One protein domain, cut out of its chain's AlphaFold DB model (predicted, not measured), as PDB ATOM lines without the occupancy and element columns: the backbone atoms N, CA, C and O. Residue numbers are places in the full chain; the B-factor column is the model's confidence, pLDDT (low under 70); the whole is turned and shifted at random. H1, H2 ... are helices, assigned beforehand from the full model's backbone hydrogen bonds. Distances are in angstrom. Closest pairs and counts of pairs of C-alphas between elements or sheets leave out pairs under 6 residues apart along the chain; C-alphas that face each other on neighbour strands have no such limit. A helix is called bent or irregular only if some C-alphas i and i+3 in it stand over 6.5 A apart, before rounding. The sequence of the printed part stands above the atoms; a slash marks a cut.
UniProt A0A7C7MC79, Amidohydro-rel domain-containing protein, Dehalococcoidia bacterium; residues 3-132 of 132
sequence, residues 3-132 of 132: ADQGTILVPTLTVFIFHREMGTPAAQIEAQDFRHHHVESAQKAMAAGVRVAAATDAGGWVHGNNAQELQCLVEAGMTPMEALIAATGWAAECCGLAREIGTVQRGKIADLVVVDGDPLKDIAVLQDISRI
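What this domain is: This is residues 3 to 132 of the 132 residues of the protein "Amidohydro-rel domain-containing protein" of Dehalococcoidia bacterium (UniProt A0A7C7MC79). The short helices H3 and H4 make the middle of the model, with H6 packed on H3 and H5 next to H4, and a helical hairpin of short H1 and long H2 has its turn at one end of the long axis. At the other end is a long loop, residues 95 to 122, which runs out to Arg 106 and comes back to H6. The printed part has 130 residues with six named helices, H1 to H6 in order along the chain, and no named strand. The class is all helix, though the helices hold 59 of the 130 residues, under half. The whole is compact, with a radius of gyration of the C-alphas of 15.3 A, and the C-alphas span 51 by 41 by 27 A.

Where its parts are: The printed part begins at Ala 3, and its first helix is H1, residues 14 to 22, which starts with C-alpha 14 at (233.489, 176.513, 98.301) and measures 12.5 A from first to last C-alpha. H2, residues 25 to 47, is the longest helix, at 33.8 A, from C-alpha 25 at (247.926, 183.819, 89.717). After residues 48 to 67, which hold no named element, comes H3, residues 68 to 75, 10.7 A long. H4, residues 80 to 87, measures 10.8 A, and H5, residues 89 to 94, measures 8.7 A. After residues 95 to 122, again with no named element, H6 covers residues 123 to 127, 8.3 A from first to last C-alpha, and ends with C-alpha 127 at (227.339, 181.561, 108.062). H6 is neither bent nor irregular, but only just: C-alphas 123 and 126 are 6.2 A apart.

How they stand to each other: H3 is the hub, touching H1, H4 and H6. H3 and H4 touch, with the C-alphas of Leu 70 and Ala 83 closest at 5.3 A, at a steep tilt of 45 degrees, opposite ways. H3 and H6 touch, closest at the C-alphas of Gln 71 and Ile 123, 6.1 A apart. H1 and H3 only just touch, with 3 pairs of C-alphas within 8 A, the closest being those of Thr 14 and Glu 69 at 5.4 A; their lines stand at 72 degrees, only just about perpendicular. H1 and H2 form a helical hairpin: they touch, with H2 using residues 27 to 35 alone, at a shallow tilt of 17 degrees, opposite ways, and their closest C-alphas are those of Arg 20 and Gln 28, 4.1 A apart. H2 and H3 are near each other. H4 and H5 are close but not clearly touching, with the C-alphas of Ile 85 and Ala 91 closest at 7.7 A; they run the same way at a shallow tilt of 33 degrees, only just short of steep. H4 and H6 are also close but not clearly touching, the C-alphas of Pro 80 and Ile 123 being closest at 6.1 A. Among the pairs that stay apart are H1 and H6, H2 and H4, and H3 and H5. In H1, H3, H4 and H5 every O i to N i+4 pair is within hydrogen-bond range; in H2 it is 17 of 19, and in H6 0 of 1, where 2 of 2 O i to N i+3 pairs are within range.

The domain as a whole: The two C-alphas farthest apart are those of Pro 25 and Arg 106, at 51.1 A. The printed part has no cut and ends at Ile 132, the chain's last residue. The links H2 to H3, 20 residues, and H5 to H6, 28 residues, are long; the other three are tight. Residues 95 to 122 have C-alphas 14 to 26 A from the mean of all C-alphas. The mean pLDDT of the printed part is 95.8, and no printed residue is under 70.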
ATOM      1  N   ALA A   3     223.056 157.161  90.668       95.19
ATOM      2  CA  ALA A   3     221.679 157.214  91.155       95.19
ATOM      3  C   ALA A   3     221.120 155.817  91.478       95.19
ATOM      4  O   ALA A   3     220.563 155.612  92.553       95.19
ATOM      5  N   ASP A   4     221.358 154.830  90.607       96.19
ATOM      6  CA  ASP A   4     220.861 153.455  90.783       96.19
ATOM      7  C   ASP A   4     221.530 152.717  91.951       96.19
ATOM      8  O   ASP A   4     220.983 151.753  92.479       96.19
ATOM      9  N   GLN A   5     222.738 153.139  92.331       96.69
ATOM     10  CA  GLN A   5     223.531 152.504  93.386       96.69
ATOM     11  C   GLN A   5     223.423 153.229  94.730       96.69
ATOM     12  O   GLN A   5     224.043 152.808  95.703       96.69
ATOM     13  N   GLY A   6     222.657 154.322  94.791       94.75
ATOM     14  CA  GLY A   6     222.562 155.153  95.986       94.75
ATOM     15  C   GLY A   6     223.853 155.904  96.322       94.75
ATOM     16  O   GLY A   6     223.952 156.429  97.431       94.75
ATOM     17  N   THR A   7     224.815 155.974  95.391       97.50
ATOM     18  CA  THR A   7     226.077 156.703  95.562       97.50
ATOM     19  C   THR A   7     225.796 158.185  95.781       97.50
ATOM     20  O   THR A   7     225.041 158.797  95.023       97.50
ATOM     21  N   ILE A   8     226.430 158.763  96.799       98.25
ATOM     22  CA  ILE A   8     226.304 160.180  97.145       98.25
ATOM     23  C   ILE A   8     227.481 160.950  96.539       98.25
ATOM     24  O   ILE A   8     228.630 160.525  96.650       98.25
ATOM     25  N   LEU A   9     227.191 162.069  95.875       98.38
ATOM     26  CA  LEU A   9     228.195 162.987  95.338       98.38
ATOM     27  C   LEU A   9     228.619 164.007  96.403       98.38
ATOM     28  O   LEU A   9     227.780 164.532  97.130       98.38
ATOM     29  N   VAL A  10     229.907 164.345  96.432       98.25
ATOM     30  CA  VAL A  10     230.472 165.407  97.274       98.25
ATOM     31  C   VAL A  10     231.185 166.421  96.361       98.25
ATOM     32  O   VAL A  10     232.227 166.079  95.807       98.25
ATOM     33  N   PRO A  11     230.616 167.620  96.118       96.31
ATOM     34  CA  PRO A  11     231.073 168.513  95.046       96.31
ATOM     35  C   PRO A  11     232.133 169.548  95.457       96.31
ATOM     36  O   PRO A  11     232.842 170.033  94.574       96.31
ATOM     37  N   THR A  12     232.220 169.890  96.751       96.62
ATOM     38  CA  THR A  12     233.201 170.825  97.340       96.62
ATOM     39  C   THR A  12     233.328 172.151  96.592       96.62
ATOM     40  O   THR A  12     234.402 172.517  96.126       96.62
ATOM     41  N   LEU A  13     232.227 172.883  96.433       95.94
ATOM     42  CA  LEU A  13     232.174 174.083  95.592       95.94
ATOM     43  C   LEU A  13     232.879 175.301  96.218       95.94
ATOM     44  O   LEU A  13     233.384 176.163  95.493       95.94
ATOM     45  N   THR A  14     232.931 175.375  97.549       94.75
ATOM     46  CA  THR A  14     233.489 176.513  98.301       94.75
ATOM     47  C   THR A  14     234.995 176.675  98.095       94.75
ATOM     48  O   THR A  14     235.479 177.801  97.987       94.75
ATOM     49  N   VAL A  15     235.751 175.579  97.962       93.88
ATOM     50  CA  VAL A  15     237.221 175.626  97.827       93.88
ATOM     51  C   VAL A  15     237.679 176.444  96.616       93.88
ATOM     52  O   VAL A  15     238.680 177.160  96.673       93.88
ATOM     53  N   PHE A  16     236.899 176.430  95.531       93.69
ATOM     54  CA  PHE A  16     237.214 177.206  94.336       93.69
ATOM     55  C   PHE A  16     237.017 178.711  94.534       93.69
ATOM     56  O   PHE A  16     237.714 179.498  93.898       93.69
ATOM     57  N   ILE A  17     236.108 179.132  95.422       91.12
ATOM     58  CA  ILE A  17     235.958 180.550  95.788       91.12
ATOM     59  C   ILE A  17     237.245 181.022  96.463       91.12
ATOM     60  O   ILE A  17     237.819 182.035  96.062       91.12
ATOM     61  N   PHE A  18     237.745 180.236  97.416       89.62
ATOM     62  CA  PHE A  18     238.987 180.549  98.107       89.62
ATOM     63  C   PHE A  18     240.184 180.596  97.153       89.62
ATOM     64  O   PHE A  18     240.928 181.572  97.167       89.62
ATOM     65  N   HIS A  19     240.377 179.594  96.289       90.75
ATOM     66  CA  HIS A  19     241.515 179.593  95.362       90.75
ATOM     67  C   HIS A  19     241.448 180.708  94.315       90.75
ATOM     68  O   HIS A  19     242.487 181.259  93.957       90.75
ATOM     69  N   ARG A  20     240.245 181.100  93.885       90.75
ATOM     70  CA  ARG A  20     240.048 182.269  93.019       90.75
ATOM     71  C   ARG A  20     240.492 183.572  93.692       90.75
ATOM     72  O   ARG A  20     240.979 184.468  93.015       90.75
ATOM     73  N   GLU A  21     240.324 183.693  95.006       88.62
ATOM     74  CA  GLU A  21     240.614 184.930  95.744       88.62
ATOM     75  C   GLU A  21     242.035 184.958  96.322       88.62
ATOM     76  O   GLU A  21     242.705 185.987  96.273       88.62
ATOM     77  N   MET A  22     242.526 183.819  96.808       87.94
ATOM     78  CA  MET A  22     243.738 183.707  97.632       87.94
ATOM     79  C   MET A  22     244.823 182.811  97.014       87.94
ATOM     80  O   MET A  22     245.892 182.644  97.602       87.94
ATOM     81  N   GLY A  23     244.563 182.197  95.855       86.75
ATOM     82  CA  GLY A  23     245.520 181.341  95.154       86.75
ATOM     83  C   GLY A  23     246.670 182.107  94.492       86.75
ATOM     84  O   GLY A  23     246.693 183.335  94.429       86.75
ATOM     85  N   THR A  24     247.636 181.364  93.946       89.88
ATOM     86  CA  THR A  24     248.632 181.934  93.023       89.88
ATOM     87  C   THR A  24     247.943 182.435  91.747       89.88
ATOM     88  O   THR A  24     246.862 181.946  91.425       89.88
ATOM     89  N   PRO A  25     248.555 183.332  90.949       91.19
ATOM     90  CA  PRO A  25     247.926 183.819  89.717       91.19
ATOM     91  C   PRO A  25     247.454 182.708  88.763       91.19
ATOM     92  O   PRO A  25     246.399 182.833  88.150       91.19
ATOM     93  N   ALA A  26     248.196 181.598  88.669       89.12
ATOM     94  CA  ALA A  26     247.776 180.433  87.888       89.12
ATOM     95  C   ALA A  26     246.559 179.728  88.515       89.12
ATOM     96  O   ALA A  26     245.573 179.477  87.827       89.12
ATOM     97  N   ALA A  27     246.591 179.489  89.830       88.69
ATOM     98  CA  ALA A  27     245.488 178.850  90.545       88.69
ATOM     99  C   ALA A  27     244.201 179.687  90.513       88.69
ATOM    100  O   ALA A  27     243.113 179.126  90.481       88.69
ATOM    101  N   GLN A  28     244.304 181.018  90.495       91.12
ATOM    102  CA  GLN A  28     243.138 181.897  90.400       91.12
ATOM    103  C   GLN A  28     242.395 181.723  89.067       91.12
ATOM    104  O   GLN A  28     241.166 181.675  89.056       91.12
ATOM    105  N   ILE A  29     243.138 181.594  87.960       87.50
ATOM    106  CA  ILE A  29     242.577 181.351  86.622       87.50
ATOM    107  C   ILE A  29     241.930 179.962  86.578       87.50
ATOM    108  O   ILE A  29     240.761 179.832  86.223       87.50
ATOM    109  N   GLU A  30     242.663 178.934  87.011       90.56
ATOM    110  CA  GLU A  30     242.179 177.548  87.008       90.56
ATOM    111  C   GLU A  30     240.950 177.355  87.907       90.56
ATOM    112  O   GLU A  30     240.011 176.655  87.532       90.56
ATOM    113  N   ALA A  31     240.906 178.010  89.071       91.06
ATOM    114  CA  ALA A  31     239.794 177.892  90.009       91.06
ATOM    115  C   ALA A  31     238.463 178.365  89.412       91.06
ATOM    116  O   ALA A  31     237.416 177.807  89.744       91.06
ATOM    117  N   GLN A  32     238.479 179.363  88.526       85.69
ATOM    118  CA  GLN A  32     237.260 179.831  87.873       85.69
ATOM    119  C   GLN A  32     236.704 178.781  86.903       85.69
ATOM    120  O   GLN A  32     235.512 178.459  86.973       85.69
ATOM    121  N   ASP A  33     237.566 178.203  86.065       90.56
ATOM    122  CA  ASP A  33     237.186 177.153  85.116       90.56
ATOM    123  C   ASP A  33     236.759 175.870  85.844       90.56
ATOM    124  O   ASP A  33     235.738 175.259  85.513       90.56
ATOM    125  N   PHE A  34     237.481 175.483  86.897       93.38
ATOM    126  CA  PHE A  34     237.129 174.320  87.710       93.38
ATOM    127  C   PHE A  34     235.804 174.502  88.433       93.38
ATOM    128  O   PHE A  34     234.968 173.597  88.384       93.38
ATOM    129  N   ARG A  35     235.548 175.674  89.028       94.56
ATOM    130  CA  ARG A  35     234.254 175.934  89.667       94.56
ATOM    131  C   ARG A  35     233.115 175.773  88.672       94.56
ATOM    132  O   ARG A  35     232.111 175.152  89.007       94.56
ATOM    133  N   HIS A  36     233.264 176.316  87.465       94.00
ATOM    134  CA  HIS A  36     232.240 176.205  86.432       94.00
ATOM    135  C   HIS A  36     231.933 174.737  86.101       94.00
ATOM    136  O   HIS A  36     230.780 174.317  86.206       94.00
ATOM    137  N   HIS A  37     232.956 173.929  85.813       95.50
ATOM    138  CA  HIS A  37     232.767 172.508  85.512       95.50
ATOM    139  C   HIS A  37     232.202 171.705  86.693       95.50
ATOM    140  O   HIS A  37     231.371 170.819  86.489       95.50
ATOM    141  N   HIS A  38     232.610 172.008  87.929       96.75
ATOM    142  CA  HIS A  38     232.099 171.329  89.123       96.75
ATOM    143  C   HIS A  38     230.631 171.667  89.399       96.75
ATOM    144  O   HIS A  38     229.853 170.763  89.706       96.75
ATOM    145  N   VAL A  39     230.225 172.929  89.225       97.69
ATOM    146  CA  VAL A  39     228.814 173.333  89.325       97.69
ATOM    147  C   VAL A  39     227.983 172.630  88.254       97.69
ATOM    148  O   VAL A  39     226.956 172.036  88.580       97.69
ATOM    149  N   GLU A  40     228.439 172.611  86.997       97.81
ATOM    150  CA  GLU A  40     227.727 171.892  85.936       97.81
ATOM    151  C   GLU A  40     227.617 170.388  86.215       97.81
ATOM    152  O   GLU A  40     226.584 169.771  85.945       97.81
ATOM    153  N   SER A  41     228.683 169.776  86.731       97.19
ATOM    154  CA  SER A  41     228.700 168.362  87.102       97.19
ATOM    155  C   SER A  41     227.696 168.072  88.220       97.19
ATOM    156  O   SER A  41     226.885 167.152  88.094       97.19
ATOM    157  N   ALA A  42     227.676 168.902  89.269       97.94
ATOM    158  CA  ALA A  42     226.708 168.798  90.356       97.94
ATOM    159  C   ALA A  42     225.269 168.945  89.840       97.94
ATOM    160  O   ALA A  42     224.418 168.124  90.166       97.94
ATOM    161  N   GLN A  43     225.004 169.921  88.967       98.31
ATOM    162  CA  GLN A  43     223.693 170.118  88.336       98.31
ATOM    163  C   GLN A  43     223.239 168.899  87.532       98.31
ATOM    164  O   GLN A  43     222.108 168.441  87.693       98.31
ATOM    165  N   LYS A  44     224.123 168.337  86.701       98.19
ATOM    166  CA  LYS A  44     223.838 167.122  85.920       98.19
ATOM    167  C   LYS A  44     223.559 165.926  86.835       98.19
ATOM    168  O   LYS A  44     222.644 165.153  86.560       98.19
ATOM    169  N   ALA A  45     224.307 165.785  87.929       97.81
ATOM    170  CA  ALA A  45     224.106 164.717  88.904       97.81
ATOM    171  C   ALA A  45     222.759 164.859  89.635       97.81
ATOM    172  O   ALA A  45     221.989 163.900  89.684       97.81
ATOM    173  N   MET A  46     222.439 166.060  90.127       97.62
ATOM    174  CA  MET A  46     221.162 166.362  90.782       97.62
ATOM    175  C   MET A  46     219.977 166.119  89.842       97.62
ATOM    176  O   MET A  46     219.023 165.442  90.218       97.62
ATOM    177  N   ALA A  47     220.066 166.575  88.587       97.56
ATOM    178  CA  ALA A  47     219.039 166.334  87.571       97.56
ATOM    179  C   ALA A  47     218.843 164.838  87.257       97.56
ATOM    180  O   ALA A  47     217.749 164.422  86.880       97.56
ATOM    181  N   ALA A  48     219.882 164.020  87.441       97.69
ATOM    182  CA  ALA A  48     219.826 162.566  87.304       97.69
ATOM    183  C   ALA A  48     219.354 161.838  88.581       97.69
ATOM    184  O   ALA A  48     219.363 160.608  88.615       97.69
ATOM    185  N   GLY A  49     218.961 162.563  89.636       96.75
ATOM    186  CA  GLY A  49     218.502 161.993  90.906       96.75
ATOM    187  C   GLY A  49     219.624 161.528  91.839       96.75
ATOM    188  O   GLY A  49     219.369 160.787  92.789       96.75
ATOM    189  N   VAL A  50     220.872 161.933  91.586       98.31
ATOM    190  CA  VAL A  50     221.996 161.650  92.487       98.31
ATOM    191  C   VAL A  50     221.883 162.544  93.720       98.31
ATOM    192  O   VAL A  50     221.765 163.764  93.613       98.31
ATOM    193  N   ARG A  51     221.952 161.931  94.903       98.12
ATOM    194  CA  ARG A  51     221.988 162.656  96.180       98.12
ATOM    195  C   ARG A  51     223.353 163.305  96.376       98.12
ATOM    196  O   ARG A  51     224.374 162.742  95.982       98.12
ATOM    197  N   VAL A  52     223.369 164.458  97.031       98.56
ATOM    198  CA  VAL A  52     224.587 165.233  97.291       98.56
ATOM    199  C   VAL A  52     224.772 165.394  98.793       98.56
ATOM    200  O   VAL A  52     223.818 165.721  99.488       98.56
ATOM    201  N   ALA A  53     225.982 165.188  99.300       98.56
ATOM    202  CA  ALA A  53     226.344 165.583 100.658       98.56
ATOM    203  C   ALA A  53     227.170 166.870 100.615       98.56
ATOM    204  O   ALA A  53     228.060 167.020  99.774       98.56
ATOM    205  N   ALA A  54     226.868 167.800 101.521       98.38
ATOM    206  CA  ALA A  54     227.634 169.031 101.650       98.38
ATOM    207  C   ALA A  54     229.020 168.724 102.236       98.38
ATOM    208  O   ALA A  54     229.135 168.080 103.278       98.38
ATOM    209  N   ALA A  55     230.070 169.208 101.579       96.94
ATOM    210  CA  ALA A  55     231.430 169.235 102.106       96.94
ATOM    211  C   ALA A  55     232.198 170.366 101.430       96.94
ATOM    212  O   ALA A  55     231.855 170.759 100.324       96.94
ATOM    213  N   THR A  56     233.240 170.877 102.074       97.06
ATOM    214  CA  THR A  56     233.870 172.148 101.681       97.06
ATOM    215  C   THR A  56     235.295 172.012 101.167       97.06
ATOM    216  O   THR A  56     235.837 172.995 100.672       97.06
ATOM    217  N   ASP A  57     235.920 170.847 101.357       95.56
ATOM    218  CA  ASP A  57     237.375 170.662 101.246       95.56
ATOM    219  C   ASP A  57     238.187 171.621 102.152       95.56
ATOM    220  O   ASP A  57     239.284 172.078 101.823       95.56
ATOM    221  N   ALA A  58     237.632 171.981 103.319       92.25
ATOM    222  CA  ALA A  58     238.365 172.742 104.329       92.25
ATOM    223  C   ALA A  58     239.601 171.955 104.801       92.25
ATOM    224  O   ALA A  58     239.512 170.770 105.125       92.25
ATOM    225  N   GLY A  59     240.754 172.624 104.832       87.25
ATOM    226  CA  GLY A  59     242.081 171.999 104.776       87.25
ATOM    227  C   GLY A  59     242.836 172.383 103.495       87.25
ATOM    228  O   GLY A  59     244.021 172.707 103.567       87.25
ATOM    229  N   GLY A  60     242.136 172.468 102.355       81.94
ATOM    230  CA  GLY A  60     242.586 173.201 101.158       81.94
ATOM    231  C   GLY A  60     242.402 174.723 101.283       81.94
ATOM    232  O   GLY A  60     243.044 175.504 100.581       81.94
ATOM    233  N   TRP A  61     241.568 175.144 102.237       84.50
ATOM    234  CA  TRP A  61     241.348 176.527 102.659       84.50
ATOM    235  C   TRP A  61     241.126 176.621 104.181       84.50
ATOM    236  O   TRP A  61     241.084 175.601 104.877       84.50
ATOM    237  N   VAL A  62     241.023 177.845 104.717       87.12
ATOM    238  CA  VAL A  62     240.914 178.111 106.165       87.12
ATOM    239  C   VAL A  62     239.630 177.535 106.781       87.12
ATOM    240  O   VAL A  62     238.549 177.643 106.220       87.12
ATOM    241  N   HIS A  63     239.715 176.954 107.979       91.75
ATOM    242  CA  HIS A  63     238.522 176.501 108.701       91.75
ATOM    243  C   HIS A  63     237.705 177.675 109.261       91.75
ATOM    244  O   HIS A  63     238.267 178.662 109.731       91.75
ATOM    245  N   GLY A  64     236.378 177.527 109.291       88.62
ATOM    246  CA  GLY A  64     235.481 178.429 110.026       88.62
ATOM    247  C   GLY A  64     234.170 178.724 109.304       88.62
ATOM    248  O   GLY A  64     233.128 178.713 109.944       88.62
ATOM    249  N   ASN A  65     234.192 178.894 107.977       89.25
ATOM    250  CA  ASN A  65     233.002 179.283 107.203       89.25
ATOM    251  C   ASN A  65     232.386 178.131 106.383       89.25
ATOM    252  O   ASN A  65     232.018 178.291 105.222       89.25
ATOM    253  N   ASN A  66     232.313 176.925 106.950       95.19
ATOM    254  CA  ASN A  66     231.871 175.738 106.202       95.19
ATOM    255  C   ASN A  66     230.420 175.839 105.693       95.19
ATOM    256  O   ASN A  66     230.070 175.213 104.695       95.19
ATOM    257  N   ALA A  67     229.588 176.652 106.350       96.56
ATOM    258  CA  ALA A  67     228.204 176.882 105.953       96.56
ATOM    259  C   ALA A  67     228.064 177.581 104.585       96.56
ATOM    260  O   ALA A  67     226.997 177.505 103.976       96.56
ATOM    261  N   GLN A  68     229.130 178.195 104.055       96.56
ATOM    262  CA  GLN A  68     229.137 178.771 102.706       96.56
ATOM    263  C   GLN A  68     228.858 177.725 101.613       96.56
ATOM    264  O   GLN A  68     228.284 178.059 100.575       96.56
ATOM    265  N   GLU A  69     229.175 176.448 101.854       98.00
ATOM    266  CA  GLU A  69     228.869 175.374 100.903       98.00
ATOM    267  C   GLU A  69     227.364 175.229 100.675       98.00
ATOM    268  O   GLU A  69     226.935 174.996  99.549       98.00
ATOM    269  N   LEU A  70     226.542 175.430 101.710       98.44
ATOM    270  CA  LEU A  70     225.087 175.330 101.584       98.44
ATOM    271  C   LEU A  70     224.554 176.436 100.669       98.44
ATOM    272  O   LEU A  70     223.686 176.174  99.840       98.44
ATOM    273  N   GLN A  71     225.118 177.645 100.755       98.31
ATOM    274  CA  GLN A  71     224.805 178.711  99.805       98.31
ATOM    275  C   GLN A  71     225.249 178.338  98.384       98.31
ATOM    276  O   GLN A  71     224.466 178.499  97.450       98.31
ATOM    277  N   CYS A  72     226.451 177.778  98.208       98.06
ATOM    278  CA  CYS A  72     226.924 177.331  96.894       98.06
ATOM    279  C   CYS A  72     226.006 176.265  96.275       98.06
ATOM    280  O   CYS A  72     225.763 176.290  95.070       98.06
ATOM    281  N   LEU A  73     225.480 175.337  97.080       98.62
ATOM    282  CA  LEU A  73     224.542 174.308  96.627       98.62
ATOM    283  C   LEU A  73     223.188 174.898  96.213       98.62
ATOM    284  O   LEU A  73     222.626 174.482  95.199       98.62
ATOM    285  N   VAL A  74     222.687 175.895  96.950       98.69
ATOM    286  CA  VAL A  74     221.472 176.631  96.565       98.69
ATOM    287  C   VAL A  74     221.688 177.381  95.249       98.69
ATOM    288  O   VAL A  74     220.881 177.258  94.330       98.69
ATOM    289  N   GLU A  75     222.815 178.082  95.100       98.00
ATOM    290  CA  GLU A  75     223.200 178.743  93.843       98.00
ATOM    291  C   GLU A  75     223.368 177.747  92.683       98.00
ATOM    292  O   GLU A  75     223.101 178.083  91.529       98.00
ATOM    293  N   ALA A  76     223.779 176.511  92.978       97.88
ATOM    294  CA  ALA A  76     223.878 175.433  92.002       97.88
ATOM    295  C   ALA A  76     222.515 174.821  91.629       97.88
ATOM    296  O   ALA A  76     222.459 174.056  90.668       97.88
ATOM    297  N   GLY A  77     221.422 175.170  92.314       97.81
ATOM    298  CA  GLY A  77     220.057 174.785  91.943       97.81
ATOM    299  C   GLY A  77     219.291 173.973  92.987       97.81
ATOM    300  O   GLY A  77     218.168 173.564  92.701       97.81
ATOM    301  N   MET A  78     219.854 173.740  94.176       98.56
ATOM    302  CA  MET A  78     219.097 173.167  95.292       98.56
ATOM    303  C   MET A  78     218.129 174.184  95.900       98.56
ATOM    304  O   MET A  78     218.402 175.381  95.981       98.56
ATOM    305  N   THR A  79     217.017 173.700  96.437       98.69
ATOM    306  CA  THR A  79     216.231 174.459  97.411       98.69
ATOM    307  C   THR A  79     216.992 174.578  98.741       98.69
ATOM    308  O   THR A  79     217.802 173.707  99.073       98.69
ATOM    309  N   PRO A  80     216.703 175.594  99.577       98.75
ATOM    310  CA  PRO A  80     217.299 175.693 100.913       98.75
ATOM    311  C   PRO A  80     217.078 174.441 101.777       98.75
ATOM    312  O   PRO A  80     217.972 174.021 102.507       98.75
ATOM    313  N   MET A  81     215.910 173.797 101.656       98.69
ATOM    314  CA  MET A  81     215.625 172.543 102.362       98.69
ATOM    315  C   MET A  81     216.529 171.398 101.884       98.69
ATOM    316  O   MET A  81     217.051 170.650 102.705       98.69
ATOM    317  N   GLU A  82     216.751 171.259 100.576       98.69
ATOM    318  CA  GLU A  82     217.665 170.241 100.041       98.69
ATOM    319  C   GLU A  82     219.106 170.476 100.499       98.69
ATOM    320  O   GLU A  82     219.770 169.519 100.888       98.69
ATOM    321  N   ALA A  83     219.570 171.731 100.548       98.75
ATOM    322  CA  ALA A  83     220.896 172.061 101.073       98.75
ATOM    323  C   ALA A  83     221.041 171.698 102.565       98.75
ATOM    324  O   ALA A  83     222.065 171.148 102.975       98.75
ATOM    325  N   LEU A  84     219.999 171.925 103.379       98.75
ATOM    326  CA  LEU A  84     219.972 171.478 104.778       98.75
ATOM    327  C   LEU A  84     220.028 169.948 104.886       98.75
ATOM    328  O   LEU A  84     220.783 169.421 105.700       98.75
ATOM    329  N   ILE A  85     219.274 169.220 104.058       98.75
ATOM    330  CA  ILE A  85     219.296 167.747 104.027       98.75
ATOM    331  C   ILE A  85     220.671 167.231 103.568       98.75
ATOM    332  O   ILE A  85     221.182 166.268 104.149       98.75
ATOM    333  N   ALA A  86     221.298 167.890 102.589       98.81
ATOM    334  CA  ALA A  86     222.643 167.580 102.108       98.81
ATOM    335  C   ALA A  86     223.701 167.705 103.212       98.81
ATOM    336  O   ALA A  86     224.625 166.895 103.262       98.81
ATOM    337  N   ALA A  87     223.550 168.672 104.117       98.56
ATOM    338  CA  ALA A  87     224.439 168.876 105.261       98.56
ATOM    339  C   ALA A  87     224.074 168.043 106.505       98.56
ATOM    340  O   ALA A  87     224.849 167.999 107.456       98.56
ATOM    341  N   THR A  88     222.910 167.384 106.520       98.75
ATOM    342  CA  THR A  88     222.402 166.650 107.691       98.75
ATOM    343  C   THR A  88     222.098 165.192 107.354       98.75
ATOM    344  O   THR A  88     222.966 164.335 107.503       98.75
ATOM    345  N   GLY A  89     220.890 164.881 106.883       98.50
ATOM    346  CA  GLY A  89     220.435 163.514 106.639       98.50
ATOM    347  C   GLY A  89     221.294 162.757 105.622       98.50
ATOM    348  O   GLY A  89     221.733 161.642 105.907       98.50
ATOM    349  N   TRP A  90     221.574 163.359 104.462       98.62
ATOM    350  CA  TRP A  90     222.407 162.726 103.431       98.62
ATOM    351  C   TRP A  90     223.886 162.683 103.821       98.62
ATOM    352  O   TRP A  90     224.549 161.690 103.530       98.62
ATOM    353  N   ALA A  91     224.396 163.690 104.537       98.62
ATOM    354  CA  ALA A  91     225.750 163.649 105.096       98.62
ATOM    355  C   ALA A  91     225.908 162.506 106.112       98.62
ATOM    356  O   ALA A  91     226.850 161.721 106.022       98.62
ATOM    357  N   ALA A  92     224.947 162.341 107.026       98.62
ATOM    358  CA  ALA A  92     224.948 161.240 107.984       98.62
ATOM    359  C   ALA A  92     224.899 159.875 107.280       98.62
ATOM    360  O   ALA A  92     225.616 158.960 107.674       98.62
ATOM    361  N   GLU A  93     224.106 159.729 106.216       98.19
ATOM    362  CA  GLU A  93     224.106 158.512 105.395       98.19
ATOM    363  C   GLU A  93     225.456 158.274 104.711       98.19
ATOM    364  O   GLU A  93     225.978 157.162 104.776       98.19
ATOM    365  N   CYS A  94     226.057 159.318 104.134       98.25
ATOM    366  CA  CYS A  94     227.371 159.250 103.497       98.25
ATOM    367  C   CYS A  94     228.467 158.791 104.472       98.25
ATOM    368  O   CYS A  94     229.358 158.035 104.090       98.25
ATOM    369  N   CYS A  95     228.387 159.208 105.736       98.12
ATOM    370  CA  CYS A  95     229.315 158.801 106.790       98.12
ATOM    371  C   CYS A  95     228.982 157.438 107.424       98.12
ATOM    372  O   CYS A  95     229.721 156.985 108.296       98.12
ATOM    373  N   GLY A  96     227.881 156.786 107.038       98.06
ATOM    374  CA  GLY A  96     227.424 155.545 107.672       98.06
ATOM    375  C   GLY A  96     226.835 155.736 109.076       98.06
ATOM    376  O   GLY A  96     226.754 154.774 109.832       98.06
ATOM    377  N   LEU A  97     226.412 156.960 109.411       98.50
ATOM    378  CA  LEU A  97     225.922 157.387 110.729       98.50
ATOM    379  C   LEU A  97     224.426 157.761 110.741       98.50
ATOM    380  O   LEU A  97     223.925 158.438 111.643       98.50
ATOM    381  N   ALA A  98     223.676 157.355 109.713       98.06
ATOM    382  CA  ALA A  98     222.262 157.711 109.568       98.06
ATOM    383  C   ALA A  98     221.358 157.145 110.678       98.06
ATOM    384  O   ALA A  98     220.212 157.585 110.806       98.06
ATOM    385  N   ARG A  99     221.828 156.172 111.472       98.31
ATOM    386  CA  ARG A  99     221.079 155.636 112.620       98.31
ATOM    387  C   ARG A  99     221.281 156.478 113.877       98.31
ATOM    388  O   ARG A  99     220.388 156.504 114.717       98.31
ATOM    389  N   GLU A 100     222.401 157.183 113.977       98.56
ATOM    390  CA  GLU A 100     222.832 157.916 115.161       98.56
ATOM    391  C   GLU A 100     222.504 159.412 115.076       98.56
ATOM    392  O   GLU A 100     222.058 159.980 116.071       98.56
ATOM    393  N   ILE A 101     222.701 160.044 113.910       98.69
ATOM    394  CA  ILE A 101     222.636 161.510 113.727       98.69
ATOM    395  C   ILE A 101     221.951 161.919 112.408       98.69
ATOM    396  O   ILE A 101     221.392 161.086 111.686       98.69
ATOM    397  N   GLY A 102     221.929 163.224 112.117       98.19
ATOM    398  CA  GLY A 102     221.493 163.805 110.842       98.19
ATOM    399  C   GLY A 102     220.001 164.129 110.724       98.19
ATOM    400  O   GLY A 102     219.606 164.794 109.776       98.19
ATOM    401  N   THR A 103     219.153 163.694 111.663       98.50
ATOM    402  CA  THR A 103     217.727 164.073 111.709       98.50
ATOM    403  C   THR A 103     217.229 164.190 113.148       98.50
ATOM    404  O   THR A 103     217.700 163.480 114.037       98.50
ATOM    405  N   VAL A 104     216.224 165.040 113.380       98.25
ATOM    406  CA  VAL A 104     215.560 165.166 114.688       98.25
ATOM    407  C   VAL A 104     214.520 164.058 114.835       98.25
ATOM    408  O   VAL A 104     213.375 164.185 114.398       98.25
ATOM    409  N   GLN A 105     214.931 162.929 115.411       98.19
ATOM    410  CA  GLN A 105     214.085 161.753 115.609       98.19
ATOM    411  C   GLN A 105     214.362 161.104 116.966       98.19
ATOM    412  O   GLN A 105     215.481 161.132 117.479       98.19
ATOM    413  N   ARG A 106     213.337 160.483 117.558       98.12
ATOM    414  CA  ARG A 106     213.472 159.773 118.837       98.12
ATOM    415  C   ARG A 106     214.539 158.676 118.731       98.12
ATOM    416  O   ARG A 106     214.469 157.840 117.838       98.12
ATOM    417  N   GLY A 107     215.458 158.644 119.695       98.00
ATOM    418  CA  GLY A 107     216.507 157.624 119.800       98.00
ATOM    419  C   GLY A 107     217.837 157.998 119.141       98.00
ATOM    420  O   GLY A 107     218.819 157.307 119.388       98.00
ATOM    421  N   LYS A 108     217.886 159.088 118.363       98.56
ATOM    422  CA  LYS A 108     219.133 159.661 117.842       98.56
ATOM    423  C   LYS A 108     219.841 160.526 118.887       98.56
ATOM    424  O   LYS A 108     219.230 160.950 119.870       98.56
ATOM    425  N   ILE A 109     221.129 160.778 118.667       98.62
ATOM    426  CA  ILE A 109     221.932 161.694 119.482       98.62
ATOM    427  C   ILE A 109     221.362 163.112 119.335       98.62
ATOM    428  O   ILE A 109     220.966 163.520 118.244       98.62
ATOM    429  N   ALA A 110     221.319 163.859 120.440       98.25
ATOM    430  CA  ALA A 110     220.850 165.244 120.477       98.25
ATOM    431  C   ALA A 110     221.918 166.223 119.951       98.25
ATOM    432  O   ALA A 110     222.377 167.096 120.680       98.25
ATOM    433  N   ASP A 111     222.324 166.042 118.694       98.31
ATOM    434  CA  ASP A 111     223.210 166.951 117.965       98.31
ATOM    435  C   ASP A 111     222.358 167.967 117.195       98.31
ATOM    436  O   ASP A 111     221.688 167.623 116.218       98.31
ATOM    437  N   LEU A 112     222.281 169.190 117.721       97.75
ATOM    438  CA  LEU A 112     221.343 170.220 117.285       97.75
ATOM    439  C   LEU A 112     222.065 171.558 117.137       97.75
ATOM    440  O   LEU A 112     222.813 171.968 118.021       97.75
ATOM    441  N   VAL A 113     221.748 172.265 116.056       96.19
ATOM    442  CA  VAL A 113     222.113 173.667 115.841       96.19
ATOM    443  C   VAL A 113     220.829 174.484 115.892       96.19
ATOM    444  O   VAL A 113     219.858 174.159 115.204       96.19
ATOM    445  N   VAL A 114     220.806 175.520 116.726       97.00
ATOM    446  CA  VAL A 114     219.720 176.504 116.782       97.00
ATOM    447  C   VAL A 114     220.218 177.754 116.075       97.00
ATOM    448  O   VAL A 114     221.384 178.090 116.197       97.00
ATOM    449  N   VAL A 115     219.356 178.410 115.302       97.62
ATOM    450  CA  VAL A 115     219.705 179.634 114.582       97.62
ATOM    451  C   VAL A 115     218.660 180.703 114.853       97.62
ATOM    452  O   VAL A 115     217.461 180.439 114.741       97.62
ATOM    453  N   ASP A 116     219.106 181.915 115.171       98.31
ATOM    454  CA  ASP A 116     218.273 183.110 115.087       98.31
ATOM    455  C   ASP A 116     218.104 183.481 113.610       98.31
ATOM    456  O   ASP A 116     219.011 184.024 112.983       98.31
ATOM    457  N   GLY A 117     216.963 183.134 113.021       97.75
ATOM    458  CA  GLY A 117     216.679 183.341 111.604       97.75
ATOM    459  C   GLY A 117     215.942 182.162 110.975       97.75
ATOM    460  O   GLY A 117     215.707 181.137 111.608       97.75
ATOM    461  N   ASP A 118     215.557 182.320 109.710       98.12
ATOM    462  CA  ASP A 118     214.867 181.282 108.942       98.12
ATOM    463  C   ASP A 118     215.746 180.844 107.758       98.12
ATOM    464  O   ASP A 118     215.741 181.517 106.719       98.12
ATOM    465  N   PRO A 119     216.489 179.725 107.878       98.06
ATOM    466  CA  PRO A 119     217.382 179.254 106.823       98.06
ATOM    467  C   PRO A 119     216.641 178.807 105.557       98.06
ATOM    468  O   PRO A 119     217.266 178.641 104.513       98.06
ATOM    469  N   LEU A 120     215.314 178.626 105.613       98.50
ATOM    470  CA  LEU A 120     214.510 178.321 104.430       98.50
ATOM    471  C   LEU A 120     214.209 179.566 103.588       98.50
ATOM    472  O   LEU A 120     213.871 179.433 102.412       98.50
ATOM    473  N   LYS A 121     214.325 180.761 104.177       98.25
ATOM    474  CA  LYS A 121     214.198 182.047 103.475       98.25
ATOM    475  C   LYS A 121     215.546 182.617 103.073       98.25
ATOM    476  O   LYS A 121     215.654 183.194 101.996       98.25
ATOM    477  N   ASP A 122     216.542 182.463 103.935       97.81
ATOM    478  CA  ASP A 122     217.901 182.921 103.692       97.81
ATOM    479  C   ASP A 122     218.893 181.904 104.259       97.81
ATOM    480  O   ASP A 122     219.129 181.846 105.461       97.81
ATOM    481  N   ILE A 123     219.484 181.094 103.382       98.12
ATOM    482  CA  ILE A 123     220.438 180.057 103.789       98.12
ATOM    483  C   ILE A 123     221.737 180.652 104.358       98.12
ATOM    484  O   ILE A 123     222.446 179.978 105.107       98.12
ATOM    485  N   ALA A 124     222.055 181.916 104.046       97.19
ATOM    486  CA  ALA A 124     223.288 182.559 104.486       97.19
ATOM    487  C   ALA A 124     223.298 182.875 105.988       97.19
ATOM    488  O   ALA A 124     224.375 183.061 106.550       97.19
ATOM    489  N   VAL A 125     222.145 182.837 106.673       97.50
ATOM    490  CA  VAL A 125     222.083 183.012 108.139       97.50
ATOM    491  C   VAL A 125     222.946 181.988 108.885       97.50
ATOM    492  O   VAL A 125     223.421 182.272 109.977       97.50
ATOM    493  N   LEU A 126     223.188 180.816 108.283       97.19
ATOM    494  CA  LEU A 126     224.020 179.744 108.843       97.19
ATOM    495  C   LEU A 126     225.522 180.074 108.842       97.19
ATOM    496  O   LEU A 126     226.300 179.364 109.472       97.19
ATOM    497  N   GLN A 127     225.944 181.112 108.115       96.06
ATOM    498  CA  GLN A 127     227.339 181.561 108.062       96.06
ATOM    499  C   GLN A 127     227.686 182.524 109.207       96.06
ATOM    500  O   GLN A 127     228.863 182.769 109.472       96.06
ATOM    501  N   ASP A 128     226.683 183.069 109.901       95.88
ATOM    502  CA  ASP A 128     226.873 184.011 110.999       95.88
ATOM    503  C   ASP A 128     226.885 183.286 112.349       95.88
ATOM    504  O   ASP A 128     225.848 182.922 112.900       95.88
ATOM    505  N   ILE A 129     228.081 183.121 112.913       91.94
ATOM    506  CA  ILE A 129     228.287 182.470 114.216       91.94
ATOM    507  C   ILE A 129     227.539 183.198 115.342       91.94
ATOM    508  O   ILE A 129     227.164 182.565 116.322       91.94
ATOM    509  N   SER A 130     227.288 184.508 115.228       95.50
ATOM    510  CA  SER A 130     226.563 185.248 116.271       95.50
ATOM    511  C   SER A 130     225.074 184.897 116.351       95.50
ATOM    512  O   SER A 130     224.412 185.270 117.319       95.50
ATOM    513  N   ARG A 131     224.556 184.169 115.351       94.44
ATOM    514  CA  ARG A 131     223.176 183.682 115.286       94.44
ATOM    515  C   ARG A 131     223.016 182.239 115.763       94.44
ATOM    516  O   ARG A 131     221.881 181.772 115.756       94.44
ATOM    517  N   ILE A 132     224.102 181.548 116.129       90.19
ATOM    518  CA  ILE A 132     224.129 180.118 116.497       90.19
ATOM    519  C   ILE A 132     224.300 179.928 118.007       90.19
ATOM    520  O   ILE A 132     225.154 180.625 118.598       90.19
TER     521      ILE A 132